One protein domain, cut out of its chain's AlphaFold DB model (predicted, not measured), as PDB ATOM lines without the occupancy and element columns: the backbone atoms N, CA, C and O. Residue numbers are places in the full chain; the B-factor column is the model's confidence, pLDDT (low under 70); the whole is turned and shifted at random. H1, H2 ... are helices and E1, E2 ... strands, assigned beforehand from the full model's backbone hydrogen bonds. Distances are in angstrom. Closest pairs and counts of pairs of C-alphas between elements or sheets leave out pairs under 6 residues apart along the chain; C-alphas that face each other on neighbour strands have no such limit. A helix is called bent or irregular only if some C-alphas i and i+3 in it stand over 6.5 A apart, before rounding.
ATOM      1  N   GLN A  93     -30.295   8.435  50.820       82.00
ATOM      2  CA  GLN A  93     -30.139   8.372  49.359       82.00
ATOM      3  C   GLN A  93     -29.948   9.763  48.728       82.00
ATOM      4  O   GLN A  93     -29.244   9.890  47.729       82.00
ATOM      5  N   ALA A  94     -30.554  10.807  49.303       81.44
ATOM      6  CA  ALA A  94     -30.422  12.175  48.809       81.44
ATOM      7  C   ALA A  94     -28.995  12.718  48.989       81.44
ATOM      8  O   ALA A  94     -28.432  13.270  48.046       81.44
ATOM      9  N   GLU A  95     -28.393  12.518  50.163       82.38
ATOM     10  CA  GLU A  95     -27.011  12.930  50.436       82.38
ATOM     11  C   GLU A  95     -26.011  12.136  49.600       82.38
ATOM     12  O   GLU A  95     -25.106  12.728  49.012       82.38
ATOM     13  N   PHE A  96     -26.223  10.822  49.462       86.94
ATOM     14  CA  PHE A  96     -25.419   9.987  48.573       86.94
ATOM     15  C   PHE A  96     -25.405  10.555  47.143       86.94
ATOM     16  O   PHE A  96     -24.338  10.781  46.570       86.94
ATOM     17  N   PHE A  97     -26.579  10.862  46.576       84.81
ATOM     18  CA  PHE A  97     -26.656  11.380  45.207       84.81
ATOM     19  C   PHE A  97     -26.149  12.815  45.052       84.81
ATOM     20  O   PHE A  97     -25.614  13.162  43.999       84.81
ATOM     21  N   ALA A  98     -26.266  13.650  46.087       83.38
ATOM     22  CA  ALA A  98     -25.667  14.983  46.086       83.38
ATOM     23  C   ALA A  98     -24.136  14.909  45.944       83.38
ATOM     24  O   ALA A  98     -23.527  15.727  45.248       83.38
ATOM     25  N   GLN A  99     -23.513  13.894  46.543       83.44
ATOM     26  CA  GLN A  99     -22.071  13.690  46.458       83.44
ATOM     27  C   GLN A  99     -21.630  12.899  45.219       83.44
ATOM     28  O   GLN A  99     -20.529  13.119  44.713       83.44
ATOM     29  N   SER A 100     -22.489  12.044  44.654       82.25
ATOM     30  CA  SER A 100     -22.192  11.294  43.424       82.25
ATOM     31  C   SER A 100     -22.337  12.113  42.131       82.25
ATOM     32  O   SER A 100     -22.334  11.549  41.035       82.25
ATOM     33  N   THR A 101     -22.467  13.440  42.214       79.69
ATOM     34  CA  THR A 101     -22.686  14.335  41.059       79.69
ATOM     35  C   THR A 101     -21.613  14.212  39.976       79.69
ATOM     36  O   THR A 101     -21.925  14.340  38.796       79.69
ATOM     37  N   LYS A 102     -20.367  13.888  40.351       82.31
ATOM     38  CA  LYS A 102     -19.261  13.647  39.404       82.31
ATOM     39  C   LYS A 102     -19.425  12.369  38.568       82.31
ATOM     40  O   LYS A 102     -18.885  12.295  37.470       82.31
ATOM     41  N   ILE A 103     -20.144  11.373  39.089       82.06
ATOM     42  CA  ILE A 103     -20.396  10.074  38.439       82.06
ATOM     43  C   ILE A 103     -21.707  10.124  37.639       82.06
ATOM     44  O   ILE A 103     -21.826   9.498  36.587       82.06
ATOM     45  N   GLY A 104     -22.672  10.913  38.117       87.31
ATOM     46  CA  GLY A 104     -24.020  11.017  37.569       87.31
ATOM     47  C   GLY A 104     -24.981  10.039  38.248       87.31
ATOM     48  O   GLY A 104     -24.689   8.855  38.406       87.31
ATOM     49  N   ASN A 105     -26.160  10.529  38.635       87.69
ATOM     50  CA  ASN A 105     -27.081   9.784  39.506       87.69
ATOM     51  C   ASN A 105     -27.605   8.485  38.877       87.69
ATOM     52  O   ASN A 105     -27.748   7.486  39.573       87.69
ATOM     53  N   GLN A 106     -27.866   8.481  37.566       88.56
ATOM     54  CA  GLN A 106     -28.318   7.275  36.861       88.56
ATOM     55  C   GLN A 106     -27.228   6.201  36.811       88.56
ATOM     56  O   GLN A 106     -27.512   5.029  37.038       88.56
ATOM     57  N   VAL A 107     -25.978   6.605  36.570       88.94
ATOM     58  CA  VAL A 107     -24.826   5.694  36.558       88.94
ATOM     59  C   VAL A 107     -24.610   5.128  37.959       88.94
ATOM     60  O   VAL A 107     -24.510   3.916  38.124       88.94
ATOM     61  N   ALA A 108     -24.629   5.984  38.982       90.19
ATOM     62  CA  ALA A 108     -24.496   5.555  40.367       90.19
ATOM     63  C   ALA A 108     -25.603   4.567  40.777       90.19
ATOM     64  O   ALA A 108     -25.299   3.533  41.368       90.19
ATOM     65  N   LEU A 109     -26.863   4.831  40.415       91.00
ATOM     66  CA  LEU A 109     -27.980   3.922  40.691       91.00
ATOM     67  C   LEU A 109     -27.806   2.564  39.998       91.00
ATOM     68  O   LEU A 109     -27.912   1.537  40.659       91.00
ATOM     69  N   HIS A 110     -27.467   2.557  38.707       91.75
ATOM     70  CA  HIS A 110     -27.231   1.322  37.958       91.75
ATOM     71  C   HIS A 110     -26.114   0.474  38.591       91.75
ATOM     72  O   HIS A 110     -26.243  -0.739  38.745       91.75
ATOM     73  N   HIS A 111     -25.019   1.108  39.016       92.19
ATOM     74  CA  HIS A 111     -23.939   0.411  39.713       92.19
ATOM     75  C   HIS A 111     -24.369  -0.113  41.092       92.19
ATOM     76  O   HIS A 111     -23.978  -1.219  41.461       92.19
ATOM     77  N   LEU A 112     -25.178   0.634  41.850       92.62
ATOM     78  CA  LEU A 112     -25.722   0.177  43.133       92.62
ATOM     79  C   LEU A 112     -26.608  -1.062  42.974       92.62
ATOM     80  O   LEU A 112     -26.482  -1.996  43.765       92.62
ATOM     81  N   GLU A 113     -27.454  -1.086  41.947       92.81
ATOM     82  CA  GLU A 113     -28.308  -2.229  41.611       92.81
ATOM     83  C   GLU A 113     -27.466  -3.446  41.203       92.81
ATOM     84  O   GLU A 113     -27.626  -4.521  41.781       92.81
ATOM     85  N   ALA A 114     -26.481  -3.266  40.316       92.50
ATOM     86  CA  ALA A 114     -25.564  -4.334  39.910       92.50
ATOM     87  C   ALA A 114     -24.733  -4.897  41.083       92.50
ATOM     88  O   ALA A 114     -24.401  -6.083  41.128       92.50
ATOM     89  N   MET A 115     -24.380  -4.058  42.060       93.81
ATOM     90  CA  MET A 115     -23.670  -4.478  43.273       93.81
ATOM     91  C   MET A 115     -24.576  -5.170  44.294       93.81
ATOM     92  O   MET A 115     -24.092  -5.996  45.074       93.81
ATOM     93  N   GLN A 116     -25.878  -4.883  44.275       93.88
ATOM     94  CA  GLN A 116     -26.850  -5.570  45.117       93.88
ATOM     95  C   GLN A 116     -26.962  -7.049  44.731       93.88
ATOM     96  O   GLN A 116     -26.995  -7.900  45.617       93.88
ATOM     97  N   GLU A 117     -26.932  -7.370  43.433       91.75
ATOM     98  CA  GLU A 117     -26.913  -8.759  42.940       91.75
ATOM     99  C   GLU A 117     -25.703  -9.552  43.461       91.75
ATOM    100  O   GLU A 117     -25.782 -10.761  43.672       91.75
ATOM    101  N   LYS A 118     -24.589  -8.860  43.730       91.62
ATOM    102  CA  LYS A 118     -23.347  -9.437  44.266       91.62
ATOM    103  C   LYS A 118     -23.251  -9.381  45.796       91.62
ATOM    104  O   LYS A 118     -22.213  -9.740  46.343       91.62
ATOM    105  N   ASN A 119     -24.302  -8.949  46.497       93.94
ATOM    106  CA  ASN A 119     -24.335  -8.740  47.954       93.94
ATOM    107  C   ASN A 119     -23.324  -7.707  48.484       93.94
ATOM    108  O   ASN A 119     -22.921  -7.779  49.645       93.94
ATOM    109  N   PHE A 120     -22.896  -6.742  47.668       93.88
ATOM    110  CA  PHE A 120     -21.970  -5.690  48.110       93.88
ATOM    111  C   PHE A 120     -22.719  -4.536  48.778       93.88
ATOM    112  O   PHE A 120     -22.225  -3.923  49.726       93.88
ATOM    113  N   THR A 121     -23.936  -4.264  48.315       94.06
ATOM    114  CA  THR A 121     -24.806  -3.186  48.788       94.06
ATOM    115  C   THR A 121     -26.216  -3.720  49.030       94.06
ATOM    116  O   THR A 121     -26.584  -4.801  48.567       94.06
ATOM    117  N   ARG A 122     -27.024  -2.980  49.793       93.94
ATOM    118  CA  ARG A 122     -28.447  -3.278  49.986       93.94
ATOM    119  C   ARG A 122     -29.260  -2.005  50.125       93.94
ATOM    120  O   ARG A 122     -28.908  -1.136  50.925       93.94
ATOM    121  N   TYR A 123     -30.378  -1.940  49.413       92.75
ATOM    122  CA  TYR A 123     -31.347  -0.865  49.569       92.75
ATOM    123  C   TYR A 123     -32.364  -1.149  50.686       92.75
ATOM    124  O   TYR A 123     -32.992  -2.209  50.741       92.75
ATOM    125  N   TYR A 124     -32.562  -0.173  51.572       91.31
ATOM    126  CA  TYR A 124     -33.541  -0.205  52.658       91.31
ATOM    127  C   TYR A 124     -34.696   0.745  52.336       91.31
ATOM    128  O   TYR A 124     -34.672   1.918  52.701       91.31
ATOM    129  N   TRP A 125     -35.737   0.222  51.685       90.12
ATOM    130  CA  TRP A 125     -36.849   1.018  51.145       90.12
ATOM    131  C   TRP A 125     -37.552   1.923  52.169       90.12
ATOM    132  O   TRP A 125     -37.913   3.047  51.834       90.12
ATOM    133  N   ARG A 126     -37.712   1.473  53.423       89.38
ATOM    134  CA  ARG A 126     -38.361   2.269  54.487       89.38
ATOM    135  C   ARG A 126     -37.580   3.529  54.837       89.38
ATOM    136  O   ARG A 126     -38.178   4.568  55.077       89.38
ATOM    137  N   ALA A 127     -36.258   3.413  54.870       87.06
ATOM    138  CA  ALA A 127     -35.355   4.504  55.210       87.06
ATOM    139  C   ALA A 127     -34.849   5.252  53.969       87.06
ATOM    140  O   ALA A 127     -34.133   6.234  54.115       87.06
ATOM    141  N   LYS A 128     -35.203   4.786  52.759       89.00
ATOM    142  CA  LYS A 128     -34.697   5.308  51.482       89.00
ATOM    143  C   LYS A 128     -33.180   5.512  51.532       89.00
ATOM    144  O   LYS A 128     -32.674   6.598  51.268       89.00
ATOM    145  N   THR A 129     -32.458   4.472  51.945       90.88
ATOM    146  CA  THR A 129     -30.998   4.515  52.076       90.88
ATOM    147  C   THR A 129     -30.363   3.248  51.525       90.88
ATOM    148  O   THR A 129     -30.939   2.157  51.595       90.88
ATOM    149  N   TRP A 130     -29.167   3.407  50.972       91.12
ATOM    150  CA  TRP A 130     -28.299   2.322  50.548       91.12
ATOM    151  C   TRP A 130     -27.263   2.082  51.635       91.12
ATOM    152  O   TRP A 130     -26.675   3.028  52.145       91.12
ATOM    153  N   LYS A 131     -27.021   0.818  51.990       91.06
ATOM    154  CA  LYS A 131     -25.945   0.474  52.923       91.06
ATOM    155  C   LYS A 131     -24.982  -0.524  52.322       91.06
ATOM    156  O   LYS A 131     -25.387  -1.458  51.623       91.06
ATOM    157  N   LEU A 132     -23.718  -0.345  52.679       92.62
ATOM    158  CA  LEU A 132     -22.659  -1.303  52.418       92.62
ATOM    159  C   LEU A 132     -22.913  -2.595  53.212       92.62
ATOM    160  O   LEU A 132     -23.249  -2.554  54.397       92.62
ATOM    161  N   GLN A 133     -22.794  -3.743  52.551       94.25
ATOM    162  CA  GLN A 133     -22.888  -5.071  53.166       94.25
ATOM    163  C   GLN A 133     -21.490  -5.587  53.561       94.25
ATOM    164  O   GLN A 133     -20.488  -5.048  53.081       94.25
ATOM    165  N   PRO A 134     -21.385  -6.652  54.385       94.44
ATOM    166  CA  PRO A 134     -20.093  -7.213  54.789       94.44
ATOM    167  C   PRO A 134     -19.157  -7.538  53.616       94.44
ATOM    168  O   PRO A 134     -18.005  -7.121  53.641       94.44
ATOM    169  N   ALA A 135     -19.667  -8.161  52.546       94.06
ATOM    170  CA  ALA A 135     -18.866  -8.490  51.363       94.06
ATOM    171  C   ALA A 135     -18.307  -7.242  50.650       94.06
ATOM    172  O   ALA A 135     -17.161  -7.236  50.207       94.06
ATOM    173  N   GLY A 136     -19.090  -6.158  50.586       93.44
ATOM    174  CA  GLY A 136     -18.627  -4.879  50.043       93.44
ATOM    175  C   GLY A 136     -17.538  -4.244  50.912       93.44
ATOM    176  O   GLY A 136     -16.570  -3.698  50.390       93.44
ATOM    177  N   ARG A 137     -17.645  -4.365  52.241       92.31
ATOM    178  CA  ARG A 137     -16.612  -3.877  53.167       92.31
ATOM    179  C   ARG A 137     -15.322  -4.689  53.071       92.31
ATOM    180  O   ARG A 137     -14.248  -4.102  53.015       92.31
ATOM    181  N   GLU A 138     -15.418  -6.013  53.011       94.19
ATOM    182  CA  GLU A 138     -14.263  -6.894  52.802       94.19
ATOM    183  C   GLU A 138     -13.553  -6.597  51.482       94.19
ATOM    184  O   GLU A 138     -12.324  -6.583  51.436       94.19
ATOM    185  N   TYR A 139     -14.315  -6.315  50.421       94.31
ATOM    186  CA  TYR A 139     -13.759  -5.869  49.149       94.31
ATOM    187  C   TYR A 139     -12.935  -4.586  49.324       94.31
ATOM    188  O   TYR A 139     -11.776  -4.563  48.913       94.31
ATOM    189  N   LEU A 140     -13.489  -3.555  49.972       93.56
ATOM    190  CA  LEU A 140     -12.786  -2.284  50.188       93.56
ATOM    191  C   LEU A 140     -11.491  -2.459  50.995       93.56
ATOM    192  O   LEU A 140     -10.469  -1.880  50.634       93.56
ATOM    193  N   VAL A 141     -11.511  -3.286  52.046       93.31
ATOM    194  CA  VAL A 141     -10.318  -3.589  52.858       93.31
ATOM    195  C   VAL A 141      -9.281  -4.357  52.038       93.31
ATOM    196  O   VAL A 141      -8.111  -3.990  52.024       93.31
ATOM    197  N   ARG A 142      -9.694  -5.394  51.297       93.25
ATOM    198  CA  ARG A 142      -8.786  -6.212  50.471       93.25
ATOM    199  C   ARG A 142      -8.067  -5.388  49.398       93.25
ATOM    200  O   ARG A 142      -6.933  -5.709  49.056       93.25
ATOM    201  N   HIS A 143      -8.723  -4.357  48.876       91.00
ATOM    202  CA  HIS A 143      -8.176  -3.481  47.838       91.00
ATOM    203  C   HIS A 143      -7.514  -2.213  48.409       91.00
ATOM    204  O   HIS A 143      -7.169  -1.322  47.640       91.00
ATOM    205  N   ASN A 144      -7.299  -2.126  49.732       90.19
ATOM    206  CA  ASN A 144      -6.682  -0.981  50.420       90.19
ATOM    207  C   ASN A 144      -7.384   0.366  50.156       90.19
ATOM    208  O   ASN A 144      -6.741   1.414  50.112       90.19
ATOM    209  N   LEU A 145      -8.705   0.343  49.971       87.12
ATOM    210  CA  LEU A 145      -9.512   1.545  49.737       87.12
ATOM    211  C   LEU A 145      -9.988   2.190  51.049       87.12
ATOM    212  O   LEU A 145     -10.292   3.380  51.075       87.12
ATOM    213  N   ILE A 146     -10.039   1.410  52.132       81.88
ATOM    214  CA  ILE A 146     -10.331   1.850  53.503       81.88
ATOM    215  C   ILE A 146      -9.412   1.109  54.488       81.88
ATOM    216  O   ILE A 146      -8.923   0.025  54.164       81.88
ATOM    217  N   SER A 147      -9.198   1.685  55.678       72.12
ATOM    218  CA  SER A 147      -8.396   1.094  56.765       72.12
ATOM    219  C   SER A 147      -9.237   0.388  57.826       72.12
ATOM    220  O   SER A 147     -10.439   0.709  57.973       72.12
TER     221      SER A 147
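AT A GLANCE: This is residues 93 to 147 of the 147 residues of an uncharacterized protein of Gammaproteobacteria bacterium RIFOXYD12_FULL_61_37 (UniProt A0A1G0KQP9). A hairpin of two short strands, E1 and E2, has helix H2 crossing over one of its faces and the other face bare; H1 lies beside the first end of H2, at residues 105 to 108, past the edge of E2. From the end of E2, H3 leads away from the hairpin and from the other two helices. The printed part has 55 residues with three named helices and two named strands, in the order H1, H2, E1, E2, H3, and the sheet, E1 - E2, is antiparallel. By its named elements it is mostly helix. It is only just compact, close to loose, with a radius of gyration of the C-alphas of 11.6 A and spans of 28 by 26 by 18 A.

HOW THE PARTS SIT: Look first at E1, residues 121 to 124, and E2, residues 129 to 132, an antiparallel hairpin whose directions differ by 151 degrees. N 122 and O 131 are within hydrogen-bond range at 2.9 A, as are N 124 and O 129 at 2.8 A. Next find H2, residues 105 to 117: its closest C-alpha pair with E1 is Gln 116 and Arg 122, 5.6 A apart. H2 and E2 are near each other, with 8 pairs of C-alphas within 10 A. H1, residues 93 to 102, only just touches H2, with 3 pairs of C-alphas within 8 A; the closest are those of Phe 97 and Asn 105, at 5.9 A. H2 touches H1 with residues 105 to 108 alone. H1 and H2 run opposite ways at a steep tilt of 64 degrees. The closest C-alphas of H1 and E2 are those of Gln 93 and Thr 129, 4.8 A apart. H3, residues 134 to 142, touches no helix; it is apart from H1 and only just apart from H2, at 8.5 A. The closest C-alphas of H3 and E1 are those of Gly 136 and Thr 121, at 6.5 A. In H2 and H3 every O i to N i+4 pair is within hydrogen-bond range; in H1, 4 of 6 are.

IN THESE COORDINATES: Find C-alpha 121 at (-24.806, -3.186, 48.788), where E1 begins; it runs 10.0 A, and E2 runs 10.2 A. H2 spans 18.9 A from C-alpha 105 to C-alpha 117. H1 begins at C-alpha 93 at (-30.139, 8.372, 49.359) and spans 15.7 A; it is irregular, with C-alphas 99 and 102 lying 7.6 A apart. H3 spans 12.1 A and ends at C-alpha 142 at (-8.786, -6.212, 50.471).

THE WHOLE: The C-alphas farthest apart in the domain are those of Arg 126 and Asn 144, at 32.1 A. The four links between named elements are tight. The printed part has no cut and ends at residue 147, the chain's last residue. The mean pLDDT of the printed part is 89.4, and no printed residue is under 70.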